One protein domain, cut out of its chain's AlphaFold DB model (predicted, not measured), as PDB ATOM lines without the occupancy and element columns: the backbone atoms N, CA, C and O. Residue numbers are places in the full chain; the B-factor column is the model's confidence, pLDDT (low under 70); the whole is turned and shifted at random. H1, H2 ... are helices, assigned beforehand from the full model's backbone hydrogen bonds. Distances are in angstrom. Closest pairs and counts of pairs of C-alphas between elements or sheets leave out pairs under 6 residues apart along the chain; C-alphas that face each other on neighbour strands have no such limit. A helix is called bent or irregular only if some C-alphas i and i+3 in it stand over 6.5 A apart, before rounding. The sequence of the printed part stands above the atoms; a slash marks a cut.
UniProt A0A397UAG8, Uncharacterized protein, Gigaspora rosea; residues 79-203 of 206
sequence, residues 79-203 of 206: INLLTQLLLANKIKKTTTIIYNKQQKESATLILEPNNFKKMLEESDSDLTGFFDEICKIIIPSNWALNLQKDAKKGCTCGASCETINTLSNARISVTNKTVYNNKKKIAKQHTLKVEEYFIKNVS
ATOM      1  N   ILE A  79      46.210 -34.253 -20.582       59.50
ATOM      2  CA  ILE A  79      45.061 -33.510 -21.119       59.50
ATOM      3  C   ILE A  79      45.469 -32.075 -21.475       59.50
ATOM      4  O   ILE A  79      45.147 -31.602 -22.560       59.50
ATOM      5  N   ASN A  80      46.232 -31.399 -20.609       63.12
ATOM      6  CA  ASN A  80      46.711 -30.033 -20.850       63.12
ATOM      7  C   ASN A  80      47.700 -29.957 -22.029       63.12
ATOM      8  O   ASN A  80      47.648 -29.037 -22.839       63.12
ATOM      9  N   LEU A  81      48.581 -30.949 -22.180       68.56
ATOM     10  CA  LEU A  81      49.481 -31.007 -23.332       68.56
ATOM     11  C   LEU A  81      48.709 -31.233 -24.643       68.56
ATOM     12  O   LEU A  81      49.017 -30.597 -25.652       68.56
ATOM     13  N   LEU A  82      47.694 -32.102 -24.622       66.00
ATOM     14  CA  LEU A  82      46.860 -32.394 -25.787       66.00
ATOM     15  C   LEU A  82      46.037 -31.170 -26.215       66.00
ATOM     16  O   LEU A  82      45.979 -30.856 -27.403       66.00
ATOM     17  N   THR A  83      45.453 -30.435 -25.264       71.12
ATOM     18  CA  THR A  83      44.699 -29.202 -25.551       71.12
ATOM     19  C   THR A  83      45.602 -28.076 -26.052       71.12
ATOM     20  O   THR A  83      45.231 -27.379 -26.995       71.12
ATOM     21  N   GLN A  84      46.816 -27.935 -25.510       71.31
ATOM     22  CA  GLN A  84      47.819 -26.995 -26.028       71.31
ATOM     23  C   GLN A  84      48.235 -27.332 -27.463       71.31
ATOM     24  O   GLN A  84      48.343 -26.439 -28.302       71.31
ATOM     25  N   LEU A  85      48.446 -28.617 -27.758       76.88
ATOM     26  CA  LEU A  85      48.832 -29.076 -29.089       76.88
ATOM     27  C   LEU A  85      47.696 -28.878 -30.104       76.88
ATOM     28  O   LEU A  85      47.942 -28.422 -31.222       76.88
ATOM     29  N   LEU A  86      46.448 -29.135 -29.701       81.62
ATOM     30  CA  LEU A  86      45.256 -28.854 -30.506       81.62
ATOM     31  C   LEU A  86      45.105 -27.356 -30.802       81.62
ATOM     32  O   LEU A  86      44.911 -26.980 -31.958       81.62
ATOM     33  N   LEU A  87      45.257 -26.493 -29.792       82.81
ATOM     34  CA  LEU A  87      45.203 -25.039 -29.960       82.81
ATOM     35  C   LEU A  87      46.305 -24.534 -30.901       82.81
ATOM     36  O   LEU A  87      46.027 -23.772 -31.827       82.81
ATOM     37  N   ALA A  88      47.545 -24.987 -30.708       82.44
ATOM     38  CA  ALA A  88      48.670 -24.612 -31.561       82.44
ATOM     39  C   ALA A  88      48.439 -25.019 -33.026       82.44
ATOM     40  O   ALA A  88      48.712 -24.237 -33.939       82.44
ATOM     41  N   ASN A  89      47.878 -26.209 -33.255       87.38
ATOM     42  CA  ASN A  89      47.522 -26.676 -34.592       87.38
ATOM     43  C   ASN A  89      46.434 -25.809 -35.232       87.38
ATOM     44  O   ASN A  89      46.584 -25.423 -36.393       87.38
ATOM     45  N   LYS A  90      45.382 -25.448 -34.485       90.06
ATOM     46  CA  LYS A  90      44.341 -24.541 -34.987       90.06
ATOM     47  C   LYS A  90      44.920 -23.171 -35.347       90.06
ATOM     48  O   LYS A  90      44.705 -22.714 -36.462       90.06
ATOM     49  N   ILE A  91      45.768 -22.578 -34.500       88.19
ATOM     50  CA  ILE A  91      46.460 -21.305 -34.798       88.19
ATOM     51  C   ILE A  91      47.318 -21.413 -36.062       88.19
ATOM     52  O   ILE A  91      47.287 -20.526 -36.920       88.19
ATOM     53  N   LYS A  92      48.077 -22.504 -36.210       91.38
ATOM     54  CA  LYS A  92      48.901 -22.753 -37.400       91.38
ATOM     55  C   LYS A  92      48.049 -22.835 -38.669       91.38
ATOM     56  O   LYS A  92      48.407 -22.247 -39.689       91.38
ATOM     57  N   LYS A  93      46.908 -23.527 -38.612       92.00
ATOM     58  CA  LYS A  93      45.950 -23.603 -39.724       92.00
ATOM     59  C   LYS A  93      45.391 -22.222 -40.066       92.00
ATOM     60  O   LYS A  93      45.499 -21.791 -41.210       92.00
ATOM     61  N   THR A  94      44.899 -21.483 -39.070       90.38
ATOM     62  CA  THR A  94      44.351 -20.129 -39.253       90.38
ATOM     63  C   THR A  94      45.375 -19.178 -39.872       90.38
ATOM     64  O   THR A  94      45.085 -18.518 -40.864       90.38
ATOM     65  N   THR A  95      46.598 -19.137 -39.339       90.00
ATOM     66  CA  THR A  95      47.676 -18.282 -39.870       90.00
ATOM     67  C   THR A  95      48.050 -18.647 -41.304       90.00
ATOM     68  O   THR A  95      48.252 -17.753 -42.121       90.00
ATOM     69  N   THR A  96      48.066 -19.940 -41.640       91.25
ATOM     70  CA  THR A  96      48.317 -20.410 -43.011       91.25
ATOM     71  C   THR A  96      47.211 -19.972 -43.974       91.25
ATOM     72  O   THR A  96      47.509 -19.496 -45.070       91.25
ATOM     73  N   ILE A  97      45.942 -20.090 -43.569       89.94
ATOM     74  CA  ILE A  97      44.787 -19.651 -44.368       89.94
ATOM     75  C   ILE A  97      44.859 -18.144 -44.614       89.94
ATOM     76  O   ILE A  97      44.791 -17.715 -45.763       89.94
ATOM     77  N   ILE A  98      45.071 -17.346 -43.562       89.19
ATOM     78  CA  ILE A  98      45.196 -15.885 -43.670       89.19
ATOM     79  C   ILE A  98      46.353 -15.510 -44.599       89.19
ATOM     80  O   ILE A  98      46.179 -14.681 -45.489       89.19
ATOM     81  N   TYR A  99      47.519 -16.138 -44.426       88.12
ATOM     82  CA  TYR A  99      48.687 -15.877 -45.261       88.12
ATOM     83  C   TYR A  99      48.402 -16.162 -46.739       88.12
ATOM     84  O   TYR A  99      48.691 -15.327 -47.590       88.12
ATOM     85  N   ASN A 100      47.793 -17.308 -47.058       86.31
ATOM     86  CA  ASN A 100      47.450 -17.657 -48.438       86.31
ATOM     87  C   ASN A 100      46.401 -16.696 -49.026       86.31
ATOM     88  O   ASN A 100      46.590 -16.208 -50.139       86.31
ATOM     89  N   LYS A 101      45.354 -16.363 -48.263       83.44
ATOM     90  CA  LYS A 101      44.315 -15.394 -48.654       83.44
ATOM     91  C   LYS A 101      44.909 -14.025 -48.994       83.44
ATOM     92  O   LYS A 101      44.561 -13.430 -50.009       83.44
ATOM     93  N   GLN A 102      45.832 -13.542 -48.164       80.44
ATOM     94  CA  GLN A 102      46.451 -12.226 -48.335       80.44
ATOM     95  C   GLN A 102      47.512 -12.204 -49.439       80.44
ATOM     96  O   GLN A 102      47.563 -11.253 -50.210       80.44
ATOM     97  N   GLN A 103      48.367 -13.228 -49.515       78.00
ATOM     98  CA  GLN A 103      49.563 -13.203 -50.367       78.00
ATOM     99  C   GLN A 103      49.383 -13.892 -51.720       78.00
ATOM    100  O   GLN A 103      50.044 -13.518 -52.682       78.00
ATOM    101  N   LYS A 104      48.528 -14.916 -51.815       69.44
ATOM    102  CA  LYS A 104      48.345 -15.691 -53.056       69.44
ATOM    103  C   LYS A 104      47.082 -15.297 -53.804       69.44
ATOM    104  O   LYS A 104      47.103 -15.208 -55.024       69.44
ATOM    105  N   GLU A 105      45.997 -15.046 -53.077       77.00
ATOM    106  CA  GLU A 105      44.694 -14.713 -53.670       77.00
ATOM    107  C   GLU A 105      44.492 -13.199 -53.860       77.00
ATOM    108  O   GLU A 105      43.506 -12.795 -54.467       77.00
ATOM    109  N   SER A 106      45.414 -12.356 -53.368       67.69
ATOM    110  CA  SER A 106      45.296 -10.884 -53.369       67.69
ATOM    111  C   SER A 106      43.949 -10.385 -52.823       67.69
ATOM    112  O   SER A 106      43.435  -9.347 -53.246       67.69
ATOM    113  N   ALA A 107      43.343 -11.143 -51.903       69.62
ATOM    114  CA  ALA A 107      42.031 -10.824 -51.372       69.62
ATOM    115  C   ALA A 107      42.114  -9.598 -50.453       69.62
ATOM    116  O   ALA A 107      43.017  -9.479 -49.620       69.62
ATOM    117  N   THR A 108      41.144  -8.692 -50.577       73.06
ATOM    118  CA  THR A 108      40.999  -7.552 -49.668       73.06
ATOM    119  C   THR A 108      40.824  -8.022 -48.229       73.06
ATOM    120  O   THR A 108      40.173  -9.033 -47.963       73.06
ATOM    121  N   LEU A 109      41.389  -7.261 -47.293       73.38
ATOM    122  CA  LEU A 109      41.371  -7.586 -45.873       73.38
ATOM    123  C   LEU A 109      39.923  -7.700 -45.361       73.38
ATOM    124  O   LEU A 109      39.159  -6.736 -45.410       73.38
ATOM    125  N   ILE A 110      39.541  -8.885 -44.879       78.19
ATOM    126  CA  ILE A 110      38.204  -9.132 -44.331       78.19
ATOM    127  C   ILE A 110      38.167  -8.576 -42.906       78.19
ATOM    128  O   ILE A 110      38.707  -9.178 -41.981       78.19
ATOM    129  N   LEU A 111      37.553  -7.404 -42.757       75.75
ATOM    130  CA  LEU A 111      37.409  -6.701 -41.477       75.75
ATOM    131  C   LEU A 111      36.166  -7.133 -40.692       75.75
ATOM    132  O   LEU A 111      36.149  -7.036 -39.468       75.75
ATOM    133  N   GLU A 112      35.137  -7.618 -41.387       80.81
ATOM    134  CA  GLU A 112      33.871  -8.019 -40.773       80.81
ATOM    135  C   GLU A 112      34.003  -9.366 -40.034       80.81
ATOM    136  O   GLU A 112      34.283 -10.380 -40.686       80.81
ATOM    137  N   PRO A 113      33.755  -9.431 -38.707       81.88
ATOM    138  CA  PRO A 113      33.978 -10.636 -37.902       81.88
ATOM    139  C   PRO A 113      33.205 -11.864 -38.389       81.88
ATOM    140  O   PRO A 113      33.747 -12.967 -38.417       81.88
ATOM    141  N   ASN A 114      31.955 -11.681 -38.823       85.00
ATOM    142  CA  ASN A 114      31.118 -12.774 -39.324       85.00
ATOM    143  C   ASN A 114      31.653 -13.339 -40.646       85.00
ATOM    144  O   ASN A 114      31.659 -14.553 -40.846       85.00
ATOM    145  N   ASN A 115      32.151 -12.465 -41.522       86.19
ATOM    146  CA  ASN A 115      32.754 -12.868 -42.789       86.19
ATOM    147  C   ASN A 115      34.103 -13.554 -42.554       86.19
ATOM    148  O   ASN A 115      34.407 -14.547 -43.208       86.19
ATOM    149  N   PHE A 116      34.888 -13.064 -41.592       87.75
ATOM    150  CA  PHE A 116      36.156 -13.672 -41.199       87.75
ATOM    151  C   PHE A 116      35.956 -15.064 -40.592       87.75
ATOM    152  O   PHE A 116      36.639 -16.010 -40.981       87.75
ATOM    153  N   LYS A 117      34.974 -15.210 -39.693       90.75
ATOM    154  CA  LYS A 117      34.559 -16.505 -39.149       90.75
ATOM    155  C   LYS A 117      34.181 -17.461 -40.276       90.75
ATOM    156  O   LYS A 117      34.794 -18.515 -40.400       90.75
ATOM    157  N   LYS A 118      33.236 -17.061 -41.130       91.25
ATOM    158  CA  LYS A 118      32.762 -17.880 -42.250       91.25
ATOM    159  C   LYS A 118      33.911 -18.315 -43.164       91.25
ATOM    160  O   LYS A 118      34.020 -19.492 -43.476       91.25
ATOM    161  N   MET A 119      34.824 -17.400 -43.496       90.88
ATOM    162  CA  MET A 119      36.015 -17.708 -44.292       90.88
ATOM    163  C   MET A 119      36.868 -18.819 -43.660       90.88
ATOM    164  O   MET A 119      37.349 -19.694 -44.377       90.88
ATOM    165  N   LEU A 120      37.089 -18.789 -42.342       91.69
ATOM    166  CA  LEU A 120      37.872 -19.821 -41.660       91.69
ATOM    167  C   LEU A 120      37.167 -21.180 -41.666       91.69
ATOM    168  O   LEU A 120      37.815 -22.182 -41.954       91.69
ATOM    169  N   GLU A 121      35.866 -21.200 -41.379       93.62
ATOM    170  CA  GLU A 121      35.065 -22.430 -41.301       93.62
ATOM    171  C   GLU A 121      34.881 -23.088 -42.677       93.62
ATOM    172  O   GLU A 121      34.923 -24.310 -42.789       93.62
ATOM    173  N   GLU A 122      34.752 -22.287 -43.738       91.50
ATOM    174  CA  GLU A 122      34.707 -22.771 -45.125       91.50
ATOM    175  C   GLU A 122      36.066 -23.283 -45.617       91.50
ATOM    176  O   GLU A 122      36.121 -24.162 -46.474       91.50
ATOM    177  N   SER A 123      37.167 -22.735 -45.093       89.19
ATOM    178  CA  SER A 123      38.518 -23.136 -45.499       89.19
ATOM    179  C   SER A 123      38.964 -24.445 -44.846       89.19
ATOM    180  O   SER A 123      39.703 -25.211 -45.461       89.19
ATOM    181  N   ASP A 124      38.567 -24.688 -43.594       91.69
ATOM    182  CA  ASP A 124      38.924 -25.898 -42.853       91.69
ATOM    183  C   ASP A 124      37.872 -26.193 -41.774       91.69
ATOM    184  O   ASP A 124      37.688 -25.416 -40.832       91.69
ATOM    185  N   SER A 125      37.216 -27.351 -41.876       91.81
ATOM    186  CA  SER A 125      36.172 -27.772 -40.937       91.81
ATOM    187  C   SER A 125      36.662 -27.877 -39.490       91.81
ATOM    188  O   SER A 125      35.870 -27.676 -38.568       91.81
ATOM    189  N   ASP A 126      37.960 -28.119 -39.257       89.31
ATOM    190  CA  ASP A 126      38.539 -28.176 -37.905       89.31
ATOM    191  C   ASP A 126      38.557 -26.806 -37.203       89.31
ATOM    192  O   ASP A 126      38.746 -26.719 -35.982       89.31
ATOM    193  N   LEU A 127      38.374 -25.720 -37.964       91.88
ATOM    194  CA  LEU A 127      38.282 -24.354 -37.453       91.88
ATOM    195  C   LEU A 127      36.849 -23.932 -37.111       91.88
ATOM    196  O   LEU A 127      36.657 -22.819 -36.616       91.88
ATOM    197  N   THR A 128      35.860 -24.813 -37.289       92.88
ATOM    198  CA  THR A 128      34.474 -24.557 -36.873       92.88
ATOM    199  C   THR A 128      34.412 -24.172 -35.397       92.88
ATOM    200  O   THR A 128      34.936 -24.880 -34.532       92.88
ATOM    201  N   GLY A 129      33.815 -23.014 -35.102       88.94
ATOM    202  CA  GLY A 129      33.691 -22.474 -33.745       88.94
ATOM    203  C   GLY A 129      34.997 -21.978 -33.108       88.94
ATOM    204  O   GLY A 129      34.958 -21.414 -32.013       88.94
ATOM    205  N   PHE A 130      36.150 -22.121 -33.773       91.19
ATOM    206  CA  PHE A 130      37.447 -21.712 -33.226       91.19
ATOM    207  C   PHE A 130      37.543 -20.197 -33.019       91.19
ATOM    208  O   PHE A 130      38.083 -19.729 -32.018       91.19
ATOM    209  N   PHE A 131      36.986 -19.420 -33.950       89.12
ATOM    210  CA  PHE A 131      36.951 -17.965 -33.824       89.12
ATOM    211  C   PHE A 131      36.144 -17.524 -32.595       89.12
ATOM    212  O   PHE A 131      36.601 -16.674 -31.834       89.12
ATOM    213  N   ASP A 132      34.990 -18.149 -32.349       86.81
ATOM    214  CA  ASP A 132      34.157 -17.845 -31.180       86.81
ATOM    215  C   ASP A 132      34.862 -18.225 -29.873       86.81
ATOM    216  O   ASP A 132      34.761 -17.511 -28.876       86.81
ATOM    217  N   GLU A 133      35.586 -19.346 -29.873       84.94
ATOM    218  CA  GLU A 133      36.392 -19.809 -28.742       84.94
ATOM    219  C   GLU A 133      37.492 -18.795 -28.398       84.94
ATOM    220  O   GLU A 133      37.592 -18.353 -27.251       84.94
ATOM    221  N   ILE A 134      38.250 -18.343 -29.402       83.12
ATOM    222  CA  ILE A 134      39.261 -17.294 -29.224       83.12
ATOM    223  C   ILE A 134      38.621 -15.990 -28.746       83.12
ATOM    224  O   ILE A 134      39.128 -15.378 -27.806       83.12
ATOM    225  N   CYS A 135      37.504 -15.567 -29.336       80.12
ATOM    226  CA  CYS A 135      36.809 -14.349 -28.929       80.12
ATOM    227  C   CYS A 135      36.351 -14.412 -27.469       80.12
ATOM    228  O   CYS A 135      36.517 -13.429 -26.759       80.12
ATOM    229  N   LYS A 136      35.860 -15.556 -26.978       78.44
ATOM    230  CA  LYS A 136      35.490 -15.735 -25.560       78.44
ATOM    231  C   LYS A 136      36.692 -15.654 -24.614       78.44
ATOM    232  O   LYS A 136      36.563 -15.138 -23.508       78.44
ATOM    233  N   ILE A 137      37.849 -16.167 -25.036       74.06
ATOM    234  CA  ILE A 137      39.092 -16.129 -24.245       74.06
ATOM    235  C   ILE A 137      39.675 -14.713 -24.211       74.06
ATOM    236  O   ILE A 137      40.168 -14.244 -23.179       74.06
ATOM    237  N   ILE A 138      39.658 -14.038 -25.359       73.50
ATOM    238  CA  ILE A 138      40.211 -12.696 -25.488       73.50
ATOM    239  C   ILE A 138      39.281 -11.691 -24.835       73.50
ATOM    240  O   ILE A 138      39.802 -10.847 -24.125       73.50
ATOM    241  N   ILE A 139      37.965 -11.806 -25.042       72.56
ATOM    242  CA  ILE A 139      36.913 -10.917 -24.542       72.56
ATOM    243  C   ILE A 139      36.184 -11.589 -23.367       72.56
ATOM    244  O   ILE A 139      35.112 -12.169 -23.564       72.56
ATOM    245  N   PRO A 140      36.718 -11.536 -22.131       58.41
ATOM    246  CA  PRO A 140      35.988 -12.003 -20.968       58.41
ATOM    247  C   PRO A 140      34.647 -11.276 -20.840       58.41
ATOM    248  O   PRO A 140      34.523 -10.065 -21.024       58.41
ATOM    249  N   SER A 141      33.624 -12.042 -20.477       58.12
ATOM    250  CA  SER A 141      32.224 -11.622 -20.357       58.12
ATOM    251  C   SER A 141      31.997 -10.454 -19.384       58.12
ATOM    252  O   SER A 141      30.973  -9.778 -19.459       58.12
ATOM    253  N   ASN A 142      32.964 -10.151 -18.513       54.38
ATOM    254  CA  ASN A 142      32.942  -8.990 -17.621       54.38
ATOM    255  C   ASN A 142      33.284  -7.654 -18.315       54.38
ATOM    256  O   ASN A 142      32.990  -6.598 -17.751       54.38
ATOM    257  N   TRP A 143      33.850  -7.652 -19.529       51.75
ATOM    258  CA  TRP A 143      34.123  -6.410 -20.261       51.75
ATOM    259  C   TRP A 143      32.856  -5.722 -20.760       51.75
ATOM    260  O   TRP A 143      32.810  -4.492 -20.761       51.75
ATOM    261  N   ALA A 144      31.798  -6.476 -21.068       51.59
ATOM    262  CA  ALA A 144      30.498  -5.906 -21.425       51.59
ATOM    263  C   ALA A 144      29.890  -5.057 -20.286       51.59
ATOM    264  O   ALA A 144      29.268  -4.033 -20.552       51.59
ATOM    265  N   LEU A 145      30.132  -5.424 -19.018       46.47
ATOM    266  CA  LEU A 145      29.669  -4.661 -17.847       46.47
ATOM    267  C   LEU A 145      30.486  -3.381 -17.593       46.47
ATOM    268  O   LEU A 145      29.955  -2.413 -17.051       46.47
ATOM    269  N   ASN A 146      31.762  -3.351 -17.988       47.22
ATOM    270  CA  ASN A 146      32.657  -2.214 -17.738       47.22
ATOM    271  C   ASN A 146      32.682  -1.195 -18.893       47.22
ATOM    272  O   ASN A 146      32.945  -0.014 -18.665       47.22
ATOM    273  N   LEU A 147      32.301  -1.603 -20.110       47.75
ATOM    274  CA  LEU A 147      32.146  -0.715 -21.272       47.75
ATOM    275  C   LEU A 147      31.128   0.418 -21.042       47.75
ATOM    276  O   LEU A 147      31.282   1.498 -21.608       47.75
ATOM    277  N   GLN A 148      30.140   0.230 -20.159       46.94
ATOM    278  CA  GLN A 148      29.180   1.283 -19.804       46.94
ATOM    279  C   GLN A 148      29.754   2.345 -18.845       46.94
ATOM    280  O   GLN A 148      29.233   3.457 -18.785       46.94
ATOM    281  N   LYS A 149      30.833   2.034 -18.108       45.97
ATOM    282  CA  LYS A 149      31.488   2.968 -17.171       45.97
ATOM    283  C   LYS A 149      32.670   3.711 -17.799       45.97
ATOM    284  O   LYS A 149      32.908   4.865 -17.448       45.97
ATOM    285  N   ASP A 150      33.348   3.095 -18.767       42.19
ATOM    286  CA  ASP A 150      34.614   3.601 -19.316       42.19
ATOM    287  C   ASP A 150      34.524   4.206 -20.728       42.19
ATOM    288  O   ASP A 150      35.531   4.667 -21.258       42.19
ATOM    289  N   ALA A 151      33.329   4.348 -21.319       40.84
ATOM    290  CA  ALA A 151      33.139   5.012 -22.622       40.84
ATOM    291  C   ALA A 151      33.602   6.494 -22.679       40.84
ATOM    292  O   ALA A 151      33.615   7.099 -23.748       40.84
ATOM    293  N   LYS A 152      34.024   7.090 -21.553       42.50
ATOM    294  CA  LYS A 152      34.677   8.415 -21.490       42.50
ATOM    295  C   LYS A 152      36.207   8.377 -21.602       42.50
ATOM    296  O   LYS A 152      36.832   9.434 -21.609       42.50
ATOM    297  N   LYS A 153      36.834   7.201 -21.677       42.97
ATOM    298  CA  LYS A 153      38.289   7.047 -21.794       42.97
ATOM    299  C   LYS A 153      38.574   6.093 -22.944       42.97
ATOM    300  O   LYS A 153      38.422   4.887 -22.806       42.97
ATOM    301  N   GLY A 154      38.906   6.665 -24.098       33.06
ATOM    302  CA  GLY A 154      39.127   5.936 -25.344       33.06
ATOM    303  C   GLY A 154      39.942   4.656 -25.158       33.06
ATOM    304  O   GLY A 154      40.970   4.665 -24.490       33.06
ATOM    305  N   CYS A 155      39.430   3.575 -25.752       42.78
ATOM    306  CA  CYS A 155      40.111   2.332 -26.108       42.78
ATOM    307  C   CYS A 155      41.466   2.097 -25.406       42.78
ATOM    308  O   CYS A 155      42.527   2.298 -25.996       42.78
ATOM    309  N   THR A 156      41.453   1.637 -24.153       36.94
ATOM    310  CA  THR A 156      42.649   1.028 -23.561       36.94
ATOM    311  C   THR A 156      42.675  -0.440 -23.960       36.94
ATOM    312  O   THR A 156      42.092  -1.299 -23.301       36.94
ATOM    313  N   CYS A 157      43.338  -0.711 -25.078       48.16
ATOM    314  CA  CYS A 157      43.773  -2.024 -25.527       48.16
ATOM    315  C   CYS A 157      44.690  -2.678 -24.473       48.16
ATOM    316  O   CYS A 157      45.913  -2.630 -24.553       48.16
ATOM    317  N   GLY A 158      44.089  -3.280 -23.450       51.75
ATOM    318  CA  GLY A 158      44.772  -4.104 -22.461       51.75
ATOM    319  C   GLY A 158      44.114  -5.472 -22.414       51.75
ATOM    320  O   GLY A 158      43.006  -5.599 -21.904       51.75
ATOM    321  N   ALA A 159      44.785  -6.496 -22.951       59.03
ATOM    322  CA  ALA A 159      44.380  -7.884 -22.738       59.03
ATOM    323  C   ALA A 159      44.237  -8.149 -21.229       59.03
ATOM    324  O   ALA A 159      45.064  -7.683 -20.439       59.03
ATOM    325  N   SER A 160      43.191  -8.869 -20.815       62.94
ATOM    326  CA  SER A 160      42.961  -9.126 -19.391       62.94
ATOM    327  C   SER A 160      44.110  -9.947 -18.791       62.94
ATOM    328  O   SER A 160      44.780 -10.702 -19.501       62.94
ATOM    329  N   CYS A 161      44.339  -9.842 -17.477       57.44
ATOM    330  CA  CYS A 161      45.307 -10.706 -16.787       57.44
ATOM    331  C   CYS A 161      45.012 -12.194 -17.029       57.44
ATOM    332  O   CYS A 161      45.946 -12.983 -17.153       57.44
ATOM    333  N   GLU A 162      43.733 -12.554 -17.153       55.97
ATOM    334  CA  GLU A 162      43.298 -13.909 -17.484       55.97
ATOM    335  C   GLU A 162      43.744 -14.292 -18.896       55.97
ATOM    336  O   GLU A 162      44.446 -15.278 -19.061       55.97
ATOM    337  N   THR A 163      43.479 -13.448 -19.895       61.50
ATOM    338  CA  THR A 163      43.919 -13.645 -21.286       61.50
ATOM    339  C   THR A 163      45.446 -13.775 -21.382       61.50
ATOM    340  O   THR A 163      45.950 -14.651 -22.084       61.50
ATOM    341  N   ILE A 164      46.199 -12.951 -20.642       64.38
ATOM    342  CA  ILE A 164      47.667 -13.025 -20.562       64.38
ATOM    343  C   ILE A 164      48.114 -14.356 -19.941       64.38
ATOM    344  O   ILE A 164      49.036 -14.991 -20.454       64.38
ATOM    345  N   ASN A 165      47.463 -14.803 -18.865       62.44
ATOM    346  CA  ASN A 165      47.762 -16.080 -18.220       62.44
ATOM    347  C   ASN A 165      47.402 -17.267 -19.120       62.44
ATOM    348  O   ASN A 165      48.217 -18.172 -19.268       62.44
ATOM    349  N   THR A 166      46.242 -17.256 -19.776       65.56
ATOM    350  CA  THR A 166      45.810 -18.299 -20.714       65.56
ATOM    351  C   THR A 166      46.767 -18.403 -21.895       65.56
ATOM    352  O   THR A 166      47.252 -19.493 -22.189       65.56
ATOM    353  N   LEU A 167      47.125 -17.280 -22.527       69.75
ATOM    354  CA  LEU A 167      48.094 -17.263 -23.629       69.75
ATOM    355  C   LEU A 167      49.498 -17.674 -23.169       69.75
ATOM    356  O   LEU A 167      50.223 -18.319 -23.925       69.75
ATOM    357  N   SER A 168      49.904 -17.306 -21.950       66.00
ATOM    358  CA  SER A 168      51.184 -17.728 -21.370       66.00
ATOM    359  C   SER A 168      51.205 -19.222 -21.049       66.00
ATOM    360  O   SER A 168      52.209 -19.883 -21.307       66.00
ATOM    361  N   ASN A 169      50.110 -19.771 -20.525       61.69
ATOM    362  CA  ASN A 169      49.956 -21.201 -20.257       61.69
ATOM    363  C   ASN A 169      49.935 -22.002 -21.560       61.69
ATOM    364  O   ASN A 169      50.562 -23.052 -21.646       61.69
ATOM    365  N   ALA A 170      49.310 -21.449 -22.602       63.41
ATOM    366  CA  ALA A 170      49.352 -21.976 -23.959       63.41
ATOM    367  C   ALA A 170      50.706 -21.763 -24.669       63.41
ATOM    368  O   ALA A 170      50.866 -22.192 -25.807       63.41
ATOM    369  N   ARG A 171      51.685 -21.113 -24.018       61.50
ATOM    370  CA  ARG A 171      53.023 -20.787 -24.555       61.50
ATOM    371  C   ARG A 171      53.019 -19.910 -25.814       61.50
ATOM    372  O   ARG A 171      54.010 -19.856 -26.532       61.50
ATOM    373  N   ILE A 172      51.921 -19.204 -26.066       61.00
ATOM    374  CA  ILE A 172      51.749 -18.308 -27.219       61.00
ATOM    375  C   ILE A 172      52.274 -16.906 -26.896       61.00
ATOM    376  O   ILE A 172      52.744 -16.192 -27.778       61.00
ATOM    377  N   SER A 173      52.219 -16.504 -25.625       67.25
ATOM    378  CA  SER A 173      52.728 -15.210 -25.170       67.25
ATOM    379  C   SER A 173      53.622 -15.361 -23.945       67.25
ATOM    380  O   SER A 173      53.642 -16.396 -23.283       67.25
ATOM    381  N   VAL A 174      54.370 -14.309 -23.634       61.72
ATOM    382  CA  VAL A 174      55.189 -14.228 -22.425       61.72
ATOM    383  C   VAL A 174      54.639 -13.101 -21.570       61.72
ATOM    384  O   VAL A 174      54.499 -11.976 -22.046       61.72
ATOM    385  N   THR A 175      54.344 -13.376 -20.299       68.44
ATOM    386  CA  THR A 175      53.898 -12.307 -19.396       68.44
ATOM    387  C   THR A 175      55.007 -11.267 -19.201       68.44
ATOM    388  O   THR A 175      56.198 -11.604 -19.189       68.44
ATOM    389  N   ASN A 176      54.634 -10.007 -18.949       62.41
ATOM    390  CA  ASN A 176      55.595  -8.953 -18.592       62.41
ATOM    391  C   ASN A 176      56.489  -9.359 -17.411       62.41
ATOM    392  O   ASN A 176      57.674  -9.028 -17.381       62.41
ATOM    393  N   LYS A 177      55.944 -10.129 -16.462       65.94
ATOM    394  CA  LYS A 177      56.681 -10.648 -15.306       65.94
ATOM    395  C   LYS A 177      57.742 -11.670 -15.721       65.94
ATOM    396  O   LYS A 177      58.868 -11.601 -15.231       65.94
ATOM    397  N   THR A 178      57.430 -12.557 -16.667       74.38
ATOM    398  CA  THR A 178      58.394 -13.514 -17.233       74.38
ATOM    399  C   THR A 178      59.517 -12.795 -17.987       74.38
ATOM    400  O   THR A 178      60.692 -13.080 -17.756       74.38
ATOM    401  N   VAL A 179      59.182 -11.809 -18.827       70.44
ATOM    402  CA  VAL A 179      60.174 -10.993 -19.554       70.44
ATOM    403  C   VAL A 179      61.067 -10.216 -18.584       70.44
ATOM    404  O   VAL A 179      62.290 -10.236 -18.721       70.44
ATOM    405  N   TYR A 180      60.482  -9.567 -17.575       72.88
ATOM    406  CA  TYR A 180      61.215  -8.826 -16.547       72.88
ATOM    407  C   TYR A 180      62.177  -9.727 -15.759       72.88
ATOM    408  O   TYR A 180      63.349  -9.385 -15.590       72.88
ATOM    409  N   ASN A 181      61.718 -10.907 -15.333       76.69
ATOM    410  CA  ASN A 181      62.548 -11.875 -14.616       76.69
ATOM    411  C   ASN A 181      63.733 -12.354 -15.470       76.69
ATOM    412  O   ASN A 181      64.857 -12.434 -14.970       76.69
ATOM    413  N   ASN A 182      63.511 -12.603 -16.764       77.81
ATOM    414  CA  ASN A 182      64.578 -12.968 -17.695       77.81
ATOM    415  C   ASN A 182      65.580 -11.824 -17.892       77.81
ATOM    416  O   ASN A 182      66.782 -12.055 -17.773       77.81
ATOM    417  N   LYS A 183      65.112 -10.584 -18.091       80.88
ATOM    418  CA  LYS A 183      65.986  -9.400 -18.170       80.88
ATOM    419  C   LYS A 183      66.847  -9.249 -16.912       80.88
ATOM    420  O   LYS A 183      68.053  -9.040 -17.015       80.88
ATOM    421  N   LYS A 184      66.259  -9.439 -15.728       87.75
ATOM    422  CA  LYS A 184      66.977  -9.389 -14.444       87.75
ATOM    423  C   LYS A 184      68.033 -10.495 -14.322       87.75
ATOM    424  O   LYS A 184      69.127 -10.241 -13.821       87.75
ATOM    425  N   LYS A 185      67.733 -11.710 -14.797       88.88
ATOM    426  CA  LYS A 185      68.683 -12.835 -14.814       88.88
ATOM    427  C   LYS A 185      69.860 -12.564 -15.754       88.88
ATOM    428  O   LYS A 185      71.000 -12.772 -15.349       88.88
ATOM    429  N   ILE A 186      69.585 -12.052 -16.954       88.12
ATOM    430  CA  ILE A 186      70.607 -11.671 -17.940       88.12
ATOM    431  C   ILE A 186      71.517 -10.580 -17.371       88.12
ATOM    432  O   ILE A 186      72.734 -10.728 -17.417       88.12
ATOM    433  N   ALA A 187      70.948  -9.534 -16.762       87.81
ATOM    434  CA  ALA A 187      71.724  -8.459 -16.145       87.81
ATOM    435  C   ALA A 187      72.658  -8.983 -15.041       87.81
ATOM    436  O   ALA A 187      73.846  -8.677 -15.044       87.81
ATOM    437  N   LYS A 188      72.154  -9.847 -14.146       88.06
ATOM    438  CA  LYS A 188      72.969 -10.445 -13.077       88.06
ATOM    439  C   LYS A 188      74.101 -11.320 -13.629       88.06
ATOM    440  O   LYS A 188      75.217 -11.267 -13.124       88.06
ATOM    441  N   GLN A 189      73.823 -12.124 -14.655       91.31
ATOM    442  CA  GLN A 189      74.839 -12.963 -15.301       91.31
ATOM    443  C   GLN A 189      75.887 -12.137 -16.046       91.31
ATOM    444  O   GLN A 189      77.053 -12.513 -16.059       91.31
ATOM    445  N   HIS A 190      75.484 -11.023 -16.658       90.56
ATOM    446  CA  HIS A 190      76.407 -10.115 -17.328       90.56
ATOM    447  C   HIS A 190      77.419  -9.528 -16.341       90.56
ATOM    448  O   HIS A 190      78.613  -9.594 -16.607       90.56
ATOM    449  N   THR A 191      76.969  -9.036 -15.181       88.12
ATOM    450  CA  THR A 191      77.869  -8.523 -14.134       88.12
ATOM    451  C   THR A 191      78.910  -9.566 -13.722       88.12
ATOM    452  O   THR A 191      80.097  -9.264 -13.728       88.12
ATOM    453  N   LEU A 192      78.482 -10.810 -13.474       89.69
ATOM    454  CA  LEU A 192      79.388 -11.906 -13.105       89.69
ATOM    455  C   LEU A 192      80.411 -12.216 -14.204       89.69
ATOM    456  O   LEU A 192      81.592 -12.367 -13.923       89.69
ATOM    457  N   LYS A 193      79.980 -12.266 -15.470       91.06
ATOM    458  CA  LYS A 193      80.885 -12.511 -16.604       91.06
ATOM    459  C   LYS A 193      81.919 -11.402 -16.778       91.06
ATOM    460  O   LYS A 193      83.052 -11.679 -17.159       91.06
ATOM    461  N   VAL A 194      81.523 -10.153 -16.538       87.81
ATOM    462  CA  VAL A 194      82.431  -9.002 -16.591       87.81
ATOM    463  C   VAL A 194      83.462  -9.093 -15.465       87.81
ATOM    464  O   VAL A 194      84.651  -8.946 -15.730       87.81
ATOM    465  N   GLU A 195      83.039  -9.407 -14.239       86.38
ATOM    466  CA  GLU A 195      83.953  -9.638 -13.110       86.38
ATOM    467  C   GLU A 195      84.930 -10.789 -13.389       86.38
ATOM    468  O   GLU A 195      86.139 -10.617 -13.246       86.38
ATOM    469  N   GLU A 196      84.436 -11.937 -13.862       90.81
ATOM    470  CA  GLU A 196      85.270 -13.080 -14.258       90.81
ATOM    471  C   GLU A 196      86.283 -12.705 -15.347       90.81
ATOM    472  O   GLU A 196      87.442 -13.121 -15.291       90.81
ATOM    473  N   TYR A 197      85.866 -11.907 -16.334       88.94
ATOM    474  CA  TYR A 197      86.752 -11.426 -17.388       88.94
ATOM    475  C   TYR A 197      87.878 -10.559 -16.822       88.94
ATOM    476  O   TYR A 197      89.038 -10.768 -17.188       88.94
ATOM    477  N   PHE A 198      87.562  -9.624 -15.922       87.50
ATOM    478  CA  PHE A 198      88.577  -8.796 -15.279       87.50
ATOM    479  C   PHE A 198      89.540  -9.646 -14.456       87.50
ATOM    480  O   PHE A 198      90.740  -9.539 -14.677       87.50
ATOM    481  N   ILE A 199      89.036 -10.556 -13.612       85.62
ATOM    482  CA  ILE A 199      89.856 -11.479 -12.806       85.62
ATOM    483  C   ILE A 199      90.805 -12.295 -13.694       85.62
ATOM    484  O   ILE A 199      91.997 -12.401 -13.413       85.62
ATOM    485  N   LYS A 200      90.297 -12.852 -14.798       88.06
ATOM    486  CA  LYS A 200      91.084 -13.702 -15.700       88.06
ATOM    487  C   LYS A 200      92.173 -12.939 -16.459       88.06
ATOM    488  O   LYS A 200      93.164 -13.548 -16.857       88.06
ATOM    489  N   ASN A 201      91.991 -11.641 -16.688       88.00
ATOM    490  CA  ASN A 201      92.916 -10.821 -17.471       88.00
ATOM    491  C   ASN A 201      93.689  -9.798 -16.623       88.00
ATOM    492  O   ASN A 201      94.355  -8.948 -17.204       88.00
ATOM    493  N   VAL A 202      93.660  -9.895 -15.285       79.81
ATOM    494  CA  VAL A 202      94.414  -8.993 -14.387       79.81
ATOM    495  C   VAL A 202      95.884  -8.881 -14.804       79.81
ATOM    496  O   VAL A 202      96.395  -7.775 -14.896       79.81
ATOM    497  N   SER A 203      96.533  -9.999 -15.148       73.50
ATOM    498  CA  SER A 203      97.948 -10.053 -15.557       73.50
ATOM    499  C   SER A 203      98.256  -9.509 -16.957       73.50
ATOM    500  O   SER A 203      99.404  -9.534 -17.385       73.50
TER     501      SER A 203
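This is residues 79 to 203 of the 206 residues of an uncharacterized protein of Gigaspora rosea (UniProt A0A397UAG8). A long arm, H6, sticks out with residues 179 to 203 from a loose body of helices H1 to H5. In that body H1 crosses H2, H3 meets H5, and residues 148 to 154, after most of H4, stick out elsewhere. The printed part has 125 residues, with six named helices, H1 to H6 in order along the chain, and no named strand; the helices hold 90 of the 125 printed residues, the class is all helix, and the whole is extended, with a radius of gyration of the C-alphas of 21.8 A and spans of 71 by 43 by 36 A.

H1, residues 79 to 103, only just touches H2, residues 113 to 123, with 3 pairs of C-alphas within 8 A, through residues 94 to 97 of H1 alone; the closest C-alphas, of Thr 94 and Leu 120, are 6.9 A apart, and the helices are about perpendicular at 81 degrees. H3, residues 130 to 138, only just touches H5, residues 161 to 169, also with 3 pairs; the closest C-alphas, of Ile 138 and Thr 163, are 5.7 A apart. H4, residues 143 to 150, and H6, residues 176 to 203, touch no helix. Every O i to N i+4 pair is within hydrogen-bond range in H1, H2, H3 and H5, with 2 of 4 in H4 and 23 of 24 in H6.

H1, 35.9 A long, begins at C-alpha 79 (45.061, -33.510, -21.119). H6, 42.5 A long, ends at C-alpha 203 (97.948, -10.053, -15.557) and is irregular: C-alphas 200 and 203 are 7.8 A apart.

The printed part has no cut and no long link. Low-confidence residues include 140 to 177.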